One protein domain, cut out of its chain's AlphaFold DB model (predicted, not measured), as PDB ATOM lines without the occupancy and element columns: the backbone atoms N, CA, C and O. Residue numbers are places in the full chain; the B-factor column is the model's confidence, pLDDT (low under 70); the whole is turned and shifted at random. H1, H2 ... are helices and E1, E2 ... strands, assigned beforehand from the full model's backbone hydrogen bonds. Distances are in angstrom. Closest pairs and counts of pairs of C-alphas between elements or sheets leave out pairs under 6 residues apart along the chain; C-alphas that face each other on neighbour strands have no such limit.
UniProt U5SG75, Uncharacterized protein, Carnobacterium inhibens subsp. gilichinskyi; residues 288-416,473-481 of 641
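What this domain is: This is residues 288 to 416 and 473 to 481 of the 641 residues of an uncharacterized protein of Carnobacterium inhibens subsp. gilichinskyi (UniProt U5SG75). Short helices set at steep angles pack into a compact body, with H5 and H6 in the core and H6 also packing on H7. H4, the longest helix, crosses H7, while H1 and H2 follow one another along the side away from H6 and H7, and H3 leads back from H2 to H5. The printed part has 138 residues, with one named strand and seven named helices in the order E1, H1, H2, H3, H4, H5, H6, H7, and its class is mostly helix. It is compact, with a radius of gyration of the C-alphas of 15.4 A and spans of 45 by 33 by 29 A.

Where its parts are: H4, residues 340 to 357, is 25.4 A from first to last C-alpha, beginning at C-alpha 340 (248.607, 199.288, 356.964). Before it come E1, residues 292 to 294, with C-alpha 292 at (248.399, 185.178, 348.814); H1, residues 296 to 306, 14.7 A; H2, residues 313 to 323, 15.2 A; and H3, residues 329 to 337, 12.4 A. After it come H5, residues 363 to 374, 16.6 A; H6, residues 387 to 392, 8.7 A; and H7, residues 399 to 406, 11.4 A, ending at C-alpha 406 (227.954, 191.652, 349.662).

How they stand to each other: H4 touches H7 with residues 349 to 357 alone, about perpendicular at 81 degrees; the closest C-alphas, of Ala 353 and Leu 403, are 6.5 A apart. H4 and H1 only just touch, with 3 pairs of C-alphas within 8 A, the closest those of Tyr 298 and Ile 347 at 6.4 A. H7 touches H6, about perpendicular at 86 degrees, closest at the C-alphas of Phe 392 and Ser 405, 4.4 A. H6 touches H5 at a steep tilt of 59 degrees, opposite ways, closest at the C-alphas of Ile 373 and Leu 390, 5.0 A. H5 touches H3, closest at the C-alphas of Asn 333 and Ser 374, 5.4 A. H1 and H2 touch only at the corner, with the C-alphas of Ile 305 and Phe 314 closest at 5.8 A. H4 and H5 are apart. E1 pairs with no named strand, but its residues 292 to 293 pair antiparallel with residues 288 to 289. Every O i to N i+4 pair is within hydrogen-bond range in H1, H2, H3, H4 and H5, against 1 of 2 in H6 and 3 of 4 in H7.

The domain as a whole: The two C-alphas farthest apart, of Lys 324 and Arg 415, are 47.4 A apart. Residues 417 to 472 are not printed, and C-alphas 416 and 473 are 16.5 A apart across the cut. The link from H5 to H6, residues 375 to 386, is long. The mean pLDDT of the printed part is 88.3, and residues 291 and 378 to 381 are under 70.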
ATOM      1  N   LEU A 288     248.784 186.193 342.301       77.31
ATOM      2  CA  LEU A 288     248.800 185.239 343.403       77.31
ATOM      3  C   LEU A 288     250.229 184.743 343.624       77.31
ATOM      4  O   LEU A 288     250.780 184.027 342.794       77.31
ATOM      5  N   ILE A 289     250.818 185.103 344.763       75.75
ATOM      6  CA  ILE A 289     252.149 184.646 345.175       75.75
ATOM      7  C   ILE A 289     251.979 183.775 346.416       75.75
ATOM      8  O   ILE A 289     251.459 184.224 347.434       75.75
ATOM      9  N   ASP A 290     252.360 182.498 346.318       70.12
ATOM     10  CA  ASP A 290     252.225 181.506 347.398       70.12
ATOM     11  C   ASP A 290     250.797 181.417 347.987       70.12
ATOM     12  O   ASP A 290     250.598 181.268 349.192       70.12
ATOM     13  N   GLY A 291     249.775 181.542 347.131       67.00
ATOM     14  CA  GLY A 291     248.363 181.536 347.537       67.00
ATOM     15  C   GLY A 291     247.889 182.822 348.225       67.00
ATOM     16  O   GLY A 291     246.730 182.896 348.632       67.00
ATOM     17  N   LYS A 292     248.750 183.841 348.335       73.25
ATOM     18  CA  LYS A 292     248.399 185.178 348.814       73.25
ATOM     19  C   LYS A 292     248.194 186.137 347.657       73.25
ATOM     20  O   LYS A 292     248.835 186.043 346.617       73.25
ATOM     21  N   VAL A 293     247.280 187.071 347.868       79.88
ATOM     22  CA  VAL A 293     246.965 188.127 346.913       79.88
ATOM     23  C   VAL A 293     247.945 189.278 347.094       79.88
ATOM     24  O   VAL A 293     247.999 189.868 348.172       79.88
ATOM     25  N   GLU A 294     248.648 189.641 346.025       84.56
ATOM     26  CA  GLU A 294     249.469 190.851 345.949       84.56
ATOM     27  C   GLU A 294     248.997 191.741 344.798       84.56
ATOM     28  O   GLU A 294     248.547 191.253 343.762       84.56
ATOM     29  N   SER A 295     249.052 193.062 344.970       88.75
ATOM     30  CA  SER A 295     248.571 193.999 343.951       88.75
ATOM     31  C   SER A 295     249.358 195.301 343.960       88.75
ATOM     32  O   SER A 295     248.999 196.253 344.655       88.75
ATOM     33  N   ASP A 296     250.360 195.389 343.083       88.69
ATOM     34  CA  ASP A 296     251.095 196.634 342.829       88.69
ATOM     35  C   ASP A 296     250.150 197.789 342.469       88.69
ATOM     36  O   ASP A 296     250.352 198.935 342.872       88.69
ATOM     37  N   PHE A 297     249.086 197.494 341.714       89.25
ATOM     38  CA  PHE A 297     248.113 198.496 341.290       89.25
ATOM     39  C   PHE A 297     247.360 199.110 342.479       89.25
ATOM     40  O   PHE A 297     247.295 200.338 342.594       89.25
ATOM     41  N   TYR A 298     246.795 198.285 343.371       93.25
ATOM     42  CA  TYR A 298     246.074 198.789 344.540       93.25
ATOM     43  C   TYR A 298     247.015 199.407 345.570       93.25
ATOM     44  O   TYR A 298     246.682 200.445 346.148       93.25
ATOM     45  N   GLU A 299     248.193 198.819 345.774       94.19
ATOM     46  CA  GLU A 299     249.211 199.355 346.675       94.19
ATOM     47  C   GLU A 299     249.682 200.739 346.230       94.19
ATOM     48  O   GLU A 299     249.695 201.676 347.033       94.19
ATOM     49  N   GLU A 300     249.981 200.922 344.942       93.88
ATOM     50  CA  GLU A 300     250.381 202.217 344.399       93.88
ATOM     51  C   GLU A 300     249.244 203.245 344.494       93.88
ATOM     52  O   GLU A 300     249.477 204.400 344.867       93.88
ATOM     53  N   ALA A 301     247.996 202.837 344.230       94.38
ATOM     54  CA  ALA A 301     246.828 203.702 344.387       94.38
ATOM     55  C   ALA A 301     246.667 204.196 345.831       94.38
ATOM     56  O   ALA A 301     246.471 205.393 346.075       94.38
ATOM     57  N   LEU A 302     246.785 203.280 346.796       95.94
ATOM     58  CA  LEU A 302     246.731 203.592 348.218       95.94
ATOM     59  C   LEU A 302     247.921 204.455 348.635       95.94
ATOM     60  O   LEU A 302     247.728 205.417 349.373       95.94
ATOM     61  N   ARG A 303     249.131 204.197 348.130       95.38
ATOM     62  CA  ARG A 303     250.327 205.003 348.418       95.38
ATOM     63  C   ARG A 303     250.182 206.444 347.931       95.38
ATOM     64  O   ARG A 303     250.596 207.370 348.630       95.38
ATOM     65  N   LYS A 304     249.560 206.669 346.771       95.19
ATOM     66  CA  LYS A 304     249.331 208.023 346.241       95.19
ATOM     67  C   LYS A 304     248.357 208.852 347.079       95.19
ATOM     68  O   LYS A 304     248.479 210.076 347.079       95.19
ATOM     69  N   ILE A 305     247.440 208.232 347.823       96.62
ATOM     70  CA  ILE A 305     246.416 208.952 348.606       96.62
ATOM     71  C   ILE A 305     246.699 208.897 350.116       96.62
ATOM     72  O   ILE A 305     246.587 209.909 350.801       96.62
ATOM     73  N   TYR A 306     247.116 207.747 350.637       96.75
ATOM     74  CA  TYR A 306     247.213 207.423 352.066       96.75
ATOM     75  C   TYR A 306     248.651 207.097 352.513       96.75
ATOM     76  O   TYR A 306     248.874 206.235 353.368       96.75
ATOM     77  N   SER A 307     249.653 207.763 351.933       95.38
ATOM     78  CA  SER A 307     251.041 207.703 352.414       95.38
ATOM     79  C   SER A 307     251.338 208.872 353.344       95.38
ATOM     80  O   SER A 307     250.932 209.994 353.075       95.38
ATOM     81  N   THR A 308     252.122 208.630 354.395       94.81
ATOM     82  CA  THR A 308     252.631 209.666 355.310       94.81
ATOM     83  C   THR A 308     253.870 210.396 354.779       94.81
ATOM     84  O   THR A 308     254.512 211.147 355.515       94.81
ATOM     85  N   SER A 309     254.233 210.180 353.508       93.81
ATOM     86  CA  SER A 309     255.342 210.883 352.863       93.81
ATOM     87  C   SER A 309     255.098 212.398 352.852       93.81
ATOM     88  O   SER A 309     253.990 212.828 352.516       93.81
ATOM     89  N   PRO A 310     256.119 213.227 353.146       90.50
ATOM     90  CA  PRO A 310     255.995 214.675 353.043       90.50
ATOM     91  C   PRO A 310     255.707 215.138 351.615       90.50
ATOM     92  O   PRO A 310     255.163 216.219 351.471       90.50
ATOM     93  N   ASP A 311     256.008 214.344 350.583       90.81
ATOM     94  CA  ASP A 311     255.734 214.676 349.176       90.81
ATOM     95  C   ASP A 311     254.310 214.296 348.732       90.81
ATOM     96  O   ASP A 311     253.901 214.592 347.610       90.81
ATOM     97  N   ASN A 312     253.538 213.625 349.595       95.38
ATOM     98  CA  ASN A 312     252.164 213.251 349.290       95.38
ATOM     99  C   ASN A 312     251.229 214.474 349.472       95.38
ATOM    100  O   ASN A 312     251.076 214.961 350.596       95.38
ATOM    101  N   PRO A 313     250.543 214.956 348.415       95.75
ATOM    102  CA  PRO A 313     249.703 216.149 348.483       95.75
ATOM    103  C   PRO A 313     248.470 215.967 349.380       95.75
ATOM    104  O   PRO A 313     248.026 216.927 350.005       95.75
ATOM    105  N   PHE A 314     247.928 214.749 349.497       97.06
ATOM    106  CA  PHE A 314     246.823 214.460 350.414       97.06
ATOM    107  C   PHE A 314     247.290 214.526 351.867       97.06
ATOM    108  O   PHE A 314     246.607 215.116 352.700       97.06
ATOM    109  N   TYR A 315     248.475 213.996 352.171       97.25
ATOM    110  CA  TYR A 315     249.022 214.050 353.524       97.25
ATOM    111  C   TYR A 315     249.421 215.466 353.937       97.25
ATOM    112  O   TYR A 315     249.130 215.880 355.059       97.25
ATOM    113  N   GLN A 316     250.016 216.243 353.024       96.44
ATOM    114  CA  GLN A 316     250.271 217.669 353.241       96.44
ATOM    115  C   GLN A 316     248.971 218.426 353.536       96.44
ATOM    116  O   GLN A 316     248.897 219.157 354.522       96.44
ATOM    117  N   ALA A 317     247.926 218.211 352.731       95.69
ATOM    118  CA  ALA A 317     246.621 218.833 352.941       95.69
ATOM    119  C   ALA A 317     245.990 218.413 354.279       95.69
ATOM    120  O   ALA A 317     245.466 219.257 355.004       95.69
ATOM    121  N   TYR A 318     246.089 217.133 354.648       95.75
ATOM    122  CA  TYR A 318     245.669 216.630 355.957       95.75
ATOM    123  C   TYR A 318     246.419 217.337 357.095       95.75
ATOM    124  O   TYR A 318     245.786 217.840 358.018       95.75
ATOM    125  N   LYS A 319     247.753 217.436 357.026       94.00
ATOM    126  CA  LYS A 319     248.565 218.114 358.049       94.00
ATOM    127  C   LYS A 319     248.231 219.595 358.164       94.00
ATOM    128  O   LYS A 319     247.959 220.057 359.267       94.00
ATOM    129  N   ASN A 320     248.149 220.302 357.039       92.31
ATOM    130  CA  ASN A 320     247.744 221.706 357.003       92.31
ATOM    131  C   ASN A 320     246.358 221.912 357.619       92.31
ATOM    132  O   ASN A 320     246.135 222.880 358.349       92.31
ATOM    133  N   ASP A 321     245.417 221.014 357.321       90.38
ATOM    134  CA  ASP A 321     244.079 221.064 357.890       90.38
ATOM    135  C   ASP A 321     244.120 220.867 359.417       90.38
ATOM    136  O   ASP A 321     243.528 221.666 360.151       90.38
ATOM    137  N   MET A 322     244.865 219.867 359.900       85.38
ATOM    138  CA  MET A 322     245.021 219.574 361.330       85.38
ATOM    139  C   MET A 322     245.726 220.707 362.090       85.38
ATOM    140  O   MET A 322     245.266 221.084 363.168       85.38
ATOM    141  N   ASP A 323     246.763 221.318 361.510       84.50
ATOM    142  CA  ASP A 323     247.474 222.475 362.079       84.50
ATOM    143  C   ASP A 323     246.561 223.707 362.188       84.50
ATOM    144  O   ASP A 323     246.654 224.501 363.126       84.50
ATOM    145  N   LYS A 324     245.599 223.840 361.265       81.00
ATOM    146  CA  LYS A 324     244.518 224.844 361.319       81.00
ATOM    147  C   LYS A 324     243.371 224.436 362.255       81.00
ATOM    148  O   LYS A 324     242.378 225.161 362.382       81.00
ATOM    149  N   GLY A 325     243.477 223.280 362.908       70.75
ATOM    150  CA  GLY A 325     242.471 222.716 363.800       70.75
ATOM    151  C   GLY A 325     241.196 222.249 363.093       70.75
ATOM    152  O   GLY A 325     240.160 222.142 363.759       70.75
ATOM    153  N   MET A 326     241.228 222.028 361.774       80.25
ATOM    154  CA  MET A 326     240.149 221.376 361.028       80.25
ATOM    155  C   MET A 326     240.252 219.869 361.243       80.25
ATOM    156  O   MET A 326     241.277 219.265 360.964       80.25
ATOM    157  N   ASN A 327     239.184 219.275 361.764       77.50
ATOM    158  CA  ASN A 327     239.153 217.867 362.152       77.50
ATOM    159  C   ASN A 327     237.765 217.309 361.836       77.50
ATOM    160  O   ASN A 327     236.923 217.131 362.713       77.50
ATOM    161  N   LYS A 328     237.455 217.173 360.550       81.50
ATOM    162  CA  LYS A 328     236.164 216.649 360.098       81.50
ATOM    163  C   LYS A 328     236.184 215.120 360.127       81.50
ATOM    164  O   LYS A 328     237.232 214.496 360.237       81.50
ATOM    165  N   LEU A 329     235.023 214.499 359.922       83.94
ATOM    166  CA  LEU A 329     234.933 213.043 359.747       83.94
ATOM    167  C   LEU A 329     235.809 212.523 358.599       83.94
ATOM    168  O   LEU A 329     236.345 211.428 358.706       83.94
ATOM    169  N   LEU A 330     236.008 213.328 357.547       90.56
ATOM    170  CA  LEU A 330     236.976 213.024 356.490       90.56
ATOM    171  C   LEU A 330     238.384 212.795 357.058       90.56
ATOM    172  O   LEU A 330     239.025 211.826 356.681       90.56
ATOM    173  N   HIS A 331     238.856 213.653 357.967       91.25
ATOM    174  CA  HIS A 331     240.186 213.540 358.574       91.25
ATOM    175  C   HIS A 331     240.321 212.265 359.404       91.25
ATOM    176  O   HIS A 331     241.339 211.591 359.304       91.25
ATOM    177  N   ILE A 332     239.272 211.890 360.141       89.56
ATOM    178  CA  ILE A 332     239.243 210.644 360.923       89.56
ATOM    179  C   ILE A 332     239.250 209.415 359.999       89.56
ATOM    180  O   ILE A 332     240.030 208.488 360.197       89.56
ATOM    181  N   ASN A 333     238.416 209.405 358.955       93.94
ATOM    182  CA  ASN A 333     238.379 208.302 357.989       93.94
ATOM    183  C   ASN A 333     239.697 208.185 357.205       93.94
ATOM    184  O   ASN A 333     240.156 207.076 356.937       93.94
ATOM    185  N   TYR A 334     240.319 209.321 356.877       96.12
ATOM    186  CA  TYR A 334     241.645 209.376 356.269       96.12
ATOM    187  C   TYR A 334     242.703 208.765 357.192       96.12
ATOM    188  O   TYR A 334     243.494 207.946 356.741       96.12
ATOM    189  N   GLU A 335     242.676 209.098 358.486       94.56
ATOM    190  CA  GLU A 335     243.586 208.538 359.490       94.56
ATOM    191  C   GLU A 335     243.435 207.018 359.637       94.56
ATOM    192  O   GLU A 335     244.440 206.313 359.689       94.56
ATOM    193  N   TYR A 336     242.211 206.483 359.600       95.31
ATOM    194  CA  TYR A 336     242.007 205.030 359.562       95.31
ATOM    195  C   TYR A 336     242.634 204.385 358.321       95.31
ATOM    196  O   TYR A 336     243.293 203.356 358.436       95.31
ATOM    197  N   MET A 337     242.490 205.008 357.149       96.56
ATOM    198  CA  MET A 337     243.103 204.524 355.906       96.56
ATOM    199  C   MET A 337     244.630 204.689 355.857       96.56
ATOM    200  O   MET A 337     245.265 204.073 355.005       96.56
ATOM    201  N   LEU A 338     245.245 205.485 356.743       96.06
ATOM    202  CA  LEU A 338     246.708 205.534 356.871       96.06
ATOM    203  C   LEU A 338     247.281 204.251 357.487       96.06
ATOM    204  O   LEU A 338     248.475 203.998 357.319       96.06
ATOM    205  N   ARG A 339     246.468 203.443 358.180       95.44
ATOM    206  CA  ARG A 339     246.920 202.196 358.801       95.44
ATOM    207  C   ARG A 339     247.149 201.099 357.758       95.44
ATOM    208  O   ARG A 339     246.339 200.902 356.854       95.44
ATOM    209  N   GLU A 340     248.237 200.350 357.910       95.19
ATOM    210  CA  GLU A 340     248.607 199.288 356.964       95.19
ATOM    211  C   GLU A 340     247.690 198.061 357.035       95.19
ATOM    212  O   GLU A 340     247.444 197.424 356.016       95.19
ATOM    213  N   ASP A 341     247.143 197.740 358.208       95.62
ATOM    214  CA  ASP A 341     246.168 196.655 358.363       95.62
ATOM    215  C   ASP A 341     244.884 196.927 357.562       95.62
ATOM    216  O   ASP A 341     244.468 196.100 356.751       95.62
ATOM    217  N   PHE A 342     244.335 198.139 357.679       96.88
ATOM    218  CA  PHE A 342     243.144 198.558 356.940       96.88
ATOM    219  C   PHE A 342     243.387 198.539 355.430       96.88
ATOM    220  O   PHE A 342     242.538 198.061 354.678       96.88
ATOM    221  N   LYS A 343     244.552 199.014 354.970       95.81
ATOM    222  CA  LYS A 343     244.940 198.956 353.552       95.81
ATOM    223  C   LYS A 343     244.945 197.524 353.025       95.81
ATOM    224  O   LYS A 343     244.352 197.272 351.978       95.81
ATOM    225  N   LYS A 344     245.543 196.585 353.764       94.38
ATOM    226  CA  LYS A 344     245.569 195.165 353.389       94.38
ATOM    227  C   LYS A 344     244.168 194.559 353.321       94.38
ATOM    228  O   LYS A 344     243.840 193.914 352.329       94.38
ATOM    229  N   SER A 345     243.309 194.832 354.305       95.25
ATOM    230  CA  SER A 345     241.919 194.358 354.278       95.25
ATOM    231  C   SER A 345     241.119 194.950 353.109       95.25
ATOM    232  O   SER A 345     240.291 194.259 352.519       95.25
ATOM    233  N   ILE A 346     241.382 196.202 352.717       96.12
ATOM    234  CA  ILE A 346     240.774 196.812 351.524       96.12
ATOM    235  C   ILE A 346     241.273 196.141 350.238       96.12
ATOM    236  O   ILE A 346     240.450 195.815 349.387       96.12
ATOM    237  N   ILE A 347     242.579 195.888 350.097       94.88
ATOM    238  CA  ILE A 347     243.149 195.155 348.949       94.88
ATOM    239  C   ILE A 347     242.509 193.767 348.828       94.88
ATOM    240  O   ILE A 347     242.081 193.370 347.741       94.88
ATOM    241  N   TYR A 348     242.375 193.059 349.951       93.06
ATOM    242  CA  TYR A 348     241.717 191.757 350.001       93.06
ATOM    243  C   TYR A 348     240.255 191.830 349.528       93.06
ATOM    244  O   TYR A 348     239.840 191.039 348.681       93.06
ATOM    245  N   LEU A 349     239.478 192.813 350.000       94.44
ATOM    246  CA  LEU A 349     238.090 193.010 349.564       94.44
ATOM    247  C   LEU A 349     237.966 193.358 348.074       94.44
ATOM    248  O   LEU A 349     237.081 192.831 347.402       94.44
ATOM    249  N   LEU A 350     238.832 194.234 347.554       94.62
ATOM    250  CA  LEU A 350     238.834 194.611 346.136       94.62
ATOM    251  C   LEU A 350     239.136 193.397 345.253       94.62
ATOM    252  O   LEU A 350     238.427 193.148 344.282       94.62
ATOM    253  N   THR A 351     240.112 192.586 345.651       91.62
ATOM    254  CA  THR A 351     240.481 191.364 344.927       91.62
ATOM    255  C   THR A 351     239.370 190.321 344.978       91.62
ATOM    256  O   THR A 351     239.021 189.733 343.954       91.62
ATOM    257  N   ARG A 352     238.730 190.132 346.140       91.62
ATOM    258  CA  ARG A 352     237.519 189.303 346.235       91.62
ATOM    259  C   ARG A 352     236.431 189.797 345.290       91.62
ATOM    260  O   ARG A 352     235.800 188.982 344.629       91.62
ATOM    261  N   ALA A 353     236.229 191.108 345.167       92.56
ATOM    262  CA  ALA A 353     235.254 191.640 344.222       92.56
ATOM    263  C   ALA A 353     235.610 191.283 342.764       92.56
ATOM    264  O   ALA A 353     234.734 190.828 342.025       92.56
ATOM    265  N   GLU A 354     236.880 191.406 342.358       88.88
ATOM    266  CA  GLU A 354     237.333 191.016 341.011       88.88
ATOM    267  C   GLU A 354     237.167 189.512 340.740       88.88
ATOM    268  O   GLU A 354     236.706 189.123 339.666       88.88
ATOM    269  N   ILE A 355     237.473 188.651 341.711       89.88
ATOM    270  CA  ILE A 355     237.409 187.191 341.534       89.88
ATOM    271  C   ILE A 355     235.970 186.672 341.628       89.88
ATOM    272  O   ILE A 355     235.506 185.960 340.736       89.88
ATOM    273  N   GLU A 356     235.240 187.035 342.684       91.12
ATOM    274  CA  GLU A 356     233.897 186.509 342.943       91.12
ATOM    275  C   GLU A 356     232.853 187.074 341.969       91.12
ATOM    276  O   GLU A 356     231.905 186.375 341.607       91.12
ATOM    277  N   TYR A 357     233.020 188.320 341.512       88.75
ATOM    278  CA  TYR A 357     232.039 188.998 340.657       88.75
ATOM    279  C   TYR A 357     232.537 189.319 339.248       88.75
ATOM    280  O   TYR A 357     231.752 189.825 338.446       88.75
ATOM    281  N   LYS A 358     233.792 188.985 338.913       83.81
ATOM    282  CA  LYS A 358     234.394 189.220 337.586       83.81
ATOM    283  C   LYS A 358     234.326 190.671 337.128       83.81
ATOM    284  O   LYS A 358     234.207 190.947 335.932       83.81
ATOM    285  N   ILE A 359     234.359 191.597 338.076       83.81
ATOM    286  CA  ILE A 359     234.472 193.010 337.745       83.81
ATOM    287  C   ILE A 359     235.930 193.354 337.467       83.81
ATOM    288  O   ILE A 359     236.832 192.803 338.090       83.81
ATOM    289  N   ILE A 360     236.154 194.282 336.543       79.19
ATOM    290  CA  ILE A 360     237.469 194.882 336.318       79.19
ATOM    291  C   ILE A 360     237.455 196.243 337.005       79.19
ATOM    292  O   ILE A 360     236.664 197.118 336.639       79.19
ATOM    293  N   ILE A 361     238.317 196.443 338.002       85.50
ATOM    294  CA  ILE A 361     238.372 197.713 338.727       85.50
ATOM    295  C   ILE A 361     239.321 198.668 337.999       85.50
ATOM    296  O   ILE A 361     240.542 198.557 338.069       85.50
ATOM    297  N   SER A 362     238.764 199.653 337.293       81.00
ATOM    298  CA  SER A 362     239.567 200.719 336.682       81.00
ATOM    299  C   SER A 362     240.066 201.723 337.728       81.00
ATOM    300  O   SER A 362     239.453 201.904 338.783       81.00
ATOM    301  N   ALA A 363     241.130 202.471 337.408       83.12
ATOM    302  CA  ALA A 363     241.635 203.539 338.282       83.12
ATOM    303  C   ALA A 363     240.549 204.573 338.634       83.12
ATOM    304  O   ALA A 363     240.464 205.033 339.770       83.12
ATOM    305  N   ARG A 364     239.652 204.888 337.688       80.25
ATOM    306  CA  ARG A 364     238.519 205.797 337.923       80.25
ATOM    307  C   ARG A 364     237.539 205.233 338.952       80.25
ATOM    308  O   ARG A 364     237.104 205.969 339.837       80.25
ATOM    309  N   MET A 365     237.187 203.953 338.830       87.50
ATOM    310  CA  MET A 365     236.299 203.284 339.782       87.50
ATOM    311  C   MET A 365     236.943 203.226 341.174       87.50
ATOM    312  O   MET A 365     236.289 203.553 342.163       87.50
ATOM    313  N   LEU A 366     238.239 202.905 341.234       91.69
ATOM    314  CA  LEU A 366     239.013 202.825 342.471       91.69
ATOM    315  C   LEU A 366     239.130 204.176 343.193       91.69
ATOM    316  O   LEU A 366     238.865 204.275 344.389       91.69
ATOM    317  N   PHE A 367     239.476 205.249 342.479       91.69
ATOM    318  CA  PHE A 367     239.576 206.584 343.074       91.69
ATOM    319  C   PHE A 367     238.222 207.106 343.558       91.69
ATOM    320  O   PHE A 367     238.135 207.696 344.638       91.69
ATOM    321  N   ASN A 368     237.146 206.824 342.819       92.31
ATOM    322  CA  ASN A 368     235.803 207.146 343.284       92.31
ATOM    323  C   ASN A 368     235.422 206.343 344.530       92.31
ATOM    324  O   ASN A 368     234.807 206.894 345.438       92.31
ATOM    325  N   PHE A 369     235.823 205.075 344.612       95.06
ATOM    326  CA  PHE A 369     235.653 204.267 345.816       95.06
ATOM    327  C   PHE A 369     236.381 204.878 347.021       95.06
ATOM    328  O   PHE A 369     235.773 205.034 348.076       95.06
ATOM    329  N   PHE A 370     237.623 205.347 346.867       95.44
ATOM    330  CA  PHE A 370     238.336 206.045 347.944       95.44
ATOM    331  C   PHE A 370     237.652 207.343 348.386       95.44
ATOM    332  O   PHE A 370     237.580 207.630 349.584       95.44
ATOM    333  N   PHE A 371     237.097 208.107 347.443       94.19
ATOM    334  CA  PHE A 371     236.218 209.233 347.760       94.19
ATOM    335  C   PHE A 371     234.981 208.790 348.545       94.19
ATOM    336  O   PHE A 371     234.598 209.428 349.535       94.19
ATOM    337  N   ASP A 372     234.379 207.681 348.129       93.25
ATOM    338  CA  ASP A 372     233.143 207.185 348.699       93.25
ATOM    339  C   ASP A 372     233.285 206.667 350.136       93.25
ATOM    340  O   ASP A 372     232.386 206.875 350.955       93.25
ATOM    341  N   ILE A 373     234.417 206.055 350.467       94.50
ATOM    342  CA  ILE A 373     234.683 205.530 351.812       94.50
ATOM    343  C   ILE A 373     235.263 206.582 352.771       94.50
ATOM    344  O   ILE A 373     235.310 206.351 353.977       94.50
ATOM    345  N   SER A 374     235.673 207.748 352.260       92.56
ATOM    346  CA  SER A 374     236.299 208.808 353.067       92.56
ATOM    347  C   SER A 374     235.341 209.946 353.421       92.56
ATOM    348  O   SER A 374     235.353 210.437 354.552       92.56
ATOM    349  N   ILE A 375     234.486 210.372 352.482       89.25
ATOM    350  CA  ILE A 375     233.575 211.514 352.675       89.25
ATOM    351  C   ILE A 375     232.144 211.017 352.913       89.25
ATOM    352  O   ILE A 375     231.556 210.477 351.976       89.25
ATOM    353  N   PRO A 376     231.526 211.230 354.090       82.38
ATOM    354  CA  PRO A 376     230.137 210.836 354.336       82.38
ATOM    355  C   PRO A 376     229.138 211.697 353.539       82.38
ATOM    356  O   PRO A 376     229.382 212.874 353.279       82.38
ATOM    357  N   ARG A 377     227.973 211.131 353.176       71.25
ATOM    358  CA  ARG A 377     226.902 211.855 352.445       71.25
ATOM    359  C   ARG A 377     226.283 212.989 353.260       71.25
ATOM    360  O   ARG A 377     225.939 214.033 352.716       71.25
ATOM    361  N   ASN A 378     226.134 212.762 354.561       65.50
ATOM    362  CA  ASN A 378     225.623 213.735 355.510       65.50
ATOM    363  C   ASN A 378     226.724 214.047 356.514       65.50
ATOM    364  O   ASN A 378     227.265 213.142 357.133       65.50
ATOM    365  N   GLU A 379     226.987 215.323 356.782       54.03
ATOM    366  CA  GLU A 379     227.914 215.703 357.862       54.03
ATOM    367  C   GLU A 379     227.268 215.557 359.260       54.03
ATOM    368  O   GLU A 379     227.715 216.178 360.222       54.03
ATOM    369  N   LYS A 380     226.154 214.815 359.386       57.84
ATOM    370  CA  LYS A 380     225.585 214.484 360.696       57.84
ATOM    371  C   LYS A 380     226.464 213.398 361.288       57.84
ATOM    372  O   LYS A 380     226.412 212.266 360.835       57.84
ATOM    373  N   SER A 381     227.248 213.748 362.296       61.59
ATOM    374  CA  SER A 381     228.148 212.819 362.962       61.59
ATOM    375  C   SER A 381     227.386 211.731 363.719       61.59
ATOM    376  O   SER A 381     226.917 211.935 364.839       61.59
ATOM    377  N   SER A 382     227.249 210.581 363.067       70.88
ATOM    378  CA  SER A 382     226.666 209.341 363.575       70.88
ATOM    379  C   SER A 382     227.585 208.170 363.195       70.88
ATOM    380  O   SER A 382     228.556 208.360 362.457       70.88
ATOM    381  N   TYR A 383     227.325 206.972 363.727       76.12
ATOM    382  CA  TYR A 383     228.145 205.778 363.469       76.12
ATOM    383  C   TYR A 383     228.315 205.490 361.967       76.12
ATOM    384  O   TYR A 383     229.387 205.093 361.521       76.12
ATOM    385  N   ASP A 384     227.269 205.762 361.185       82.44
ATOM    386  CA  ASP A 384     227.165 205.536 359.739       82.44
ATOM    387  C   ASP A 384     228.076 206.443 358.897       82.44
ATOM    388  O   ASP A 384     228.169 206.288 357.682       82.44
ATOM    389  N   SER A 385     228.755 207.394 359.537       85.69
ATOM    390  CA  SER A 385     229.656 208.338 358.879       85.69
ATOM    391  C   SER A 385     231.132 207.933 358.953       85.69
ATOM    392  O   SER A 385     231.984 208.624 358.387       85.69
ATOM    393  N   TYR A 386     231.439 206.836 359.649       89.62
ATOM    394  CA  TYR A 386     232.793 206.299 359.778       89.62
ATOM    395  C   TYR A 386     233.109 205.255 358.715       89.62
ATOM    396  O   TYR A 386     232.230 204.507 358.290       89.62
ATOM    397  N   LEU A 387     234.390 205.156 358.357       93.69
ATOM    398  CA  LEU A 387     234.922 204.257 357.333       93.69
ATOM    399  C   LEU A 387     234.327 202.833 357.352       93.69
ATOM    400  O   LEU A 387     233.853 202.417 356.296       93.69
ATOM    401  N   PRO A 388     234.254 202.095 358.487       93.56
ATOM    402  CA  PRO A 388     233.701 200.736 358.478       93.56
ATOM    403  C   PRO A 388     232.247 200.681 357.989       93.56
ATOM    404  O   PRO A 388     231.852 199.746 357.304       93.56
ATOM    405  N   TYR A 389     231.443 201.698 358.295       90.62
ATOM    406  CA  TYR A 389     230.083 201.805 357.771       90.62
ATOM    407  C   TYR A 389     230.049 202.291 356.335       90.62
ATOM    408  O   TYR A 389     229.282 201.764 355.529       90.62
ATOM    409  N   LEU A 390     230.882 203.282 356.011       92.38
ATOM    410  CA  LEU A 390     230.934 203.825 354.663       92.38
ATOM    411  C   LEU A 390     231.325 202.763 353.630       92.38
ATOM    412  O   LEU A 390     230.856 202.838 352.497       92.38
ATOM    413  N   LEU A 391     232.133 201.787 354.044       95.06
ATOM    414  CA  LEU A 391     232.587 200.661 353.241       95.06
ATOM    415  C   LEU A 391     231.485 199.623 352.973       95.06
ATOM    416  O   LEU A 391     231.336 199.188 351.836       95.06
ATOM    417  N   PHE A 392     230.706 199.238 353.991       93.06
ATOM    418  CA  PHE A 392     229.807 198.078 353.891       93.06
ATOM    419  C   PHE A 392     228.307 198.408 353.769       93.06
ATOM    420  O   PHE A 392     227.568 197.614 353.200       93.06
ATOM    421  N   GLU A 393     227.829 199.570 354.233       86.44
ATOM    422  CA  GLU A 393     226.384 199.907 354.248       86.44
ATOM    423  C   GLU A 393     225.960 200.889 353.140       86.44
ATOM    424  O   GLU A 393     224.775 201.140 352.921       86.44
ATOM    425  N   ASN A 394     226.909 201.444 352.382       81.69
ATOM    426  CA  ASN A 394     226.628 202.424 351.328       81.69
ATOM    427  C   ASN A 394     226.493 201.802 349.931       81.69
ATOM    428  O   ASN A 394     226.949 202.384 348.943       81.69
ATOM    429  N   ALA A 395     225.802 200.664 349.826       80.44
ATOM    430  CA  ALA A 395     225.607 199.947 348.562       80.44
ATOM    431  C   ALA A 395     225.059 200.843 347.431       80.44
ATOM    432  O   ALA A 395     225.398 200.665 346.269       80.44
ATOM    433  N   ASN A 396     224.273 201.871 347.767       82.44
ATOM    434  CA  ASN A 396     223.623 202.765 346.802       82.44
ATOM    435  C   ASN A 396     224.517 203.917 346.301       82.44
ATOM    436  O   ASN A 396     223.993 204.914 345.789       82.44
ATOM    437  N   ARG A 397     225.831 203.894 346.559       83.88
ATOM    438  CA  ARG A 397     226.732 205.011 346.232       83.88
ATOM    439  C   ARG A 397     227.540 204.802 344.964       83.88
ATOM    440  O   ARG A 397     227.641 205.736 344.173       83.88
ATOM    441  N   SER A 398     228.034 203.595 344.760       88.25
ATOM    442  CA  SER A 398     228.727 203.186 343.547       88.25
ATOM    443  C   SER A 398     228.573 201.683 343.362       88.25
ATOM    444  O   SER A 398     228.341 200.961 344.329       88.25
ATOM    445  N   GLU A 399     228.710 201.225 342.122       88.06
ATOM    446  CA  GLU A 399     228.632 199.805 341.762       88.06
ATOM    447  C   GLU A 399     229.633 198.961 342.561       88.06
ATOM    448  O   GLU A 399     229.274 197.923 343.114       88.06
ATOM    449  N   LEU A 400     230.862 199.464 342.723       91.38
ATOM    450  CA  LEU A 400     231.873 198.798 343.537       91.38
ATOM    451  C   LEU A 400     231.439 198.684 345.005       91.38
ATOM    452  O   LEU A 400     231.575 197.616 345.586       91.38
ATOM    453  N   LEU A 401     230.842 199.722 345.604       93.12
ATOM    454  CA  LEU A 401     230.313 199.616 346.971       93.12
ATOM    455  C   LEU A 401     229.094 198.697 347.080       93.12
ATOM    456  O   LEU A 401     228.912 198.056 348.114       93.12
ATOM    457  N   THR A 402     228.271 198.590 346.032       92.88
ATOM    458  CA  THR A 402     227.208 197.579 345.981       92.88
ATOM    459  C   THR A 402     227.800 196.180 346.147       92.88
ATOM    460  O   THR A 402     227.290 195.400 346.947       92.88
ATOM    461  N   LEU A 403     228.906 195.887 345.466       92.25
ATOM    462  CA  LEU A 403     229.596 194.599 345.559       92.25
ATOM    463  C   LEU A 403     230.340 194.432 346.885       92.25
ATOM    464  O   LEU A 403     230.195 193.417 347.545       92.25
ATOM    465  N   ILE A 404     231.065 195.443 347.359       94.81
ATOM    466  CA  ILE A 404     231.756 195.355 348.656       94.81
ATOM    467  C   ILE A 404     230.762 195.102 349.800       94.81
ATOM    468  O   ILE A 404     231.065 194.346 350.720       94.81
ATOM    469  N   SER A 405     229.538 195.636 349.716       93.31
ATOM    470  CA  SER A 405     228.486 195.346 350.698       93.31
ATOM    471  C   SER A 405     228.096 193.864 350.752       93.31
ATOM    472  O   SER A 405     227.650 193.383 351.794       93.31
ATOM    473  N   THR A 406     228.226 193.101 349.659       91.69
ATOM    474  CA  THR A 406     227.954 191.652 349.662       91.69
ATOM    475  C   THR A 406     229.084 190.854 350.300       91.69
ATOM    476  O   THR A 406     228.817 189.772 350.813       91.69
ATOM    477  N   LEU A 407     230.289 191.425 350.344       92.44
ATOM    478  CA  LEU A 407     231.493 190.858 350.949       92.44
ATOM    479  C   LEU A 407     231.664 191.225 352.433       92.44
ATOM    480  O   LEU A 407     232.717 190.956 353.008       92.44
ATOM    481  N   ASP A 408     230.654 191.850 353.047       93.19
ATOM    482  CA  ASP A 408     230.684 192.241 354.454       93.19
ATOM    483  C   ASP A 408     230.966 191.033 355.365       93.19
ATOM    484  O   ASP A 408     230.228 190.044 355.290       93.19
ATOM    485  N   PRO A 409     231.985 191.095 356.246       90.31
ATOM    486  CA  PRO A 409     232.325 189.995 357.145       90.31
ATOM    487  C   PRO A 409     231.154 189.513 358.007       90.31
ATOM    488  O   PRO A 409     231.121 188.340 358.359       90.31
ATOM    489  N   ILE A 410     230.157 190.357 358.309       87.44
ATOM    490  CA  ILE A 410     228.984 189.931 359.100       87.44
ATOM    491  C   ILE A 410     228.081 188.935 358.354       87.44
ATOM    492  O   ILE A 410     227.228 188.294 358.962       87.44
ATOM    493  N   LYS A 411     228.224 188.826 357.027       85.00
ATOM    494  CA  LYS A 411     227.477 187.862 356.207       85.00
ATOM    495  C   LYS A 411     228.101 186.469 356.249       85.00
ATOM    496  O   LYS A 411     227.423 185.501 355.902       85.00
ATOM    497  N   ASN A 412     229.347 186.351 356.712       76.75
ATOM    498  CA  ASN A 412     229.980 185.065 356.961       76.75
ATOM    499  C   ASN A 412     229.424 184.507 358.277       76.75
ATOM    500  O   ASN A 412     229.787 184.954 359.358       76.75
ATOM    501  N   GLN A 413     228.523 183.526 358.206       70.75
ATOM    502  CA  GLN A 413     228.005 182.846 359.399       70.75
ATOM    503  C   GLN A 413     229.003 181.786 359.871       70.75
ATOM    504  O   GLN A 413     228.822 180.588 359.644       70.75
ATOM    505  N   THR A 414     230.102 182.229 360.482       82.62
ATOM    506  CA  THR A 414     231.032 181.325 361.159       82.62
ATOM    507  C   THR A 414     230.581 181.111 362.599       82.62
ATOM    508  O   THR A 414     230.029 182.001 363.247       82.62
ATOM    509  N   ARG A 415     230.883 179.929 363.143       85.31
ATOM    510  CA  ARG A 415     230.626 179.632 364.556       85.31
ATOM    511  C   ARG A 415     231.288 180.654 365.491       85.31
ATOM    512  O   ARG A 415     230.715 180.989 366.519       85.31
ATOM    513  N   GLY A 416     232.471 181.156 365.128       86.81
ATOM    514  CA  GLY A 416     233.165 182.181 365.905       86.81
ATOM    515  C   GLY A 416     232.402 183.508 365.940       86.81
ATOM    516  O   GLY A 416     232.281 184.110 367.006       86.81
ATOM    517  N   MET A 473     241.207 195.311 360.867       95.81
ATOM    518  CA  MET A 473     242.479 195.142 361.580       95.81
ATOM    519  C   MET A 473     243.202 193.839 361.216       95.81
ATOM    520  O   MET A 473     244.426 193.773 361.290       95.81
ATOM    521  N   ASN A 474     242.460 192.780 360.886       93.75
ATOM    522  CA  ASN A 474     243.028 191.506 360.463       93.75
ATOM    523  C   ASN A 474     241.996 190.685 359.676       93.75
ATOM    524  O   ASN A 474     241.154 190.011 360.272       93.75
ATOM    525  N   TYR A 475     242.063 190.728 358.344       91.50
ATOM    526  CA  TYR A 475     241.170 189.927 357.503       91.50
ATOM    527  C   TYR A 475     241.538 188.433 357.505       91.50
ATOM    528  O   TYR A 475     240.682 187.620 357.170       91.50
ATOM    529  N   GLU A 476     242.775 188.079 357.887       89.00
ATOM    530  CA  GLU A 476     243.265 186.691 358.016       89.00
ATOM    531  C   GLU A 476     242.880 186.063 359.375       89.00
ATOM    532  O   GLU A 476     243.317 184.963 359.694       89.00
ATOM    533  N   ASP A 477     242.118 186.760 360.226       90.50
ATOM    534  CA  ASP A 477     241.654 186.203 361.501       90.50
ATOM    535  C   ASP A 477     240.706 185.017 361.240       90.50
ATOM    536  O   ASP A 477     239.746 185.159 360.478       90.50
ATOM    537  N   ASP A 478     240.935 183.878 361.908       88.06
ATOM    538  CA  ASP A 478     240.121 182.651 361.800       88.06
ATOM    539  C   ASP A 478     238.613 182.916 361.981       88.06
ATOM    540  O   ASP A 478     237.767 182.160 361.497       88.06
ATOM    541  N   LEU A 479     238.254 184.004 362.673       88.56
ATOM    542  CA  LEU A 479     236.878 184.472 362.818       88.56
ATOM    543  C   LEU A 479     236.171 184.696 361.466       88.56
ATOM    544  O   LEU A 479     234.963 184.462 361.366       88.56
ATOM    545  N   PHE A 480     236.913 185.137 360.447       89.06
ATOM    546  CA  PHE A 480     236.417 185.511 359.119       89.06
ATOM    547  C   PHE A 480     236.831 184.534 358.009       89.06
ATOM    548  O   PHE A 480     236.615 184.849 356.835       89.06
ATOM    549  N   ASP A 481     237.385 183.374 358.377       81.88
ATOM    550  CA  ASP A 481     237.873 182.334 357.465       81.88
ATOM    551  C   ASP A 481     236.851 182.011 356.356       81.88
ATOM    552  O   ASP A 481     235.674 181.721 356.612       81.88
TER     553      ASP A 481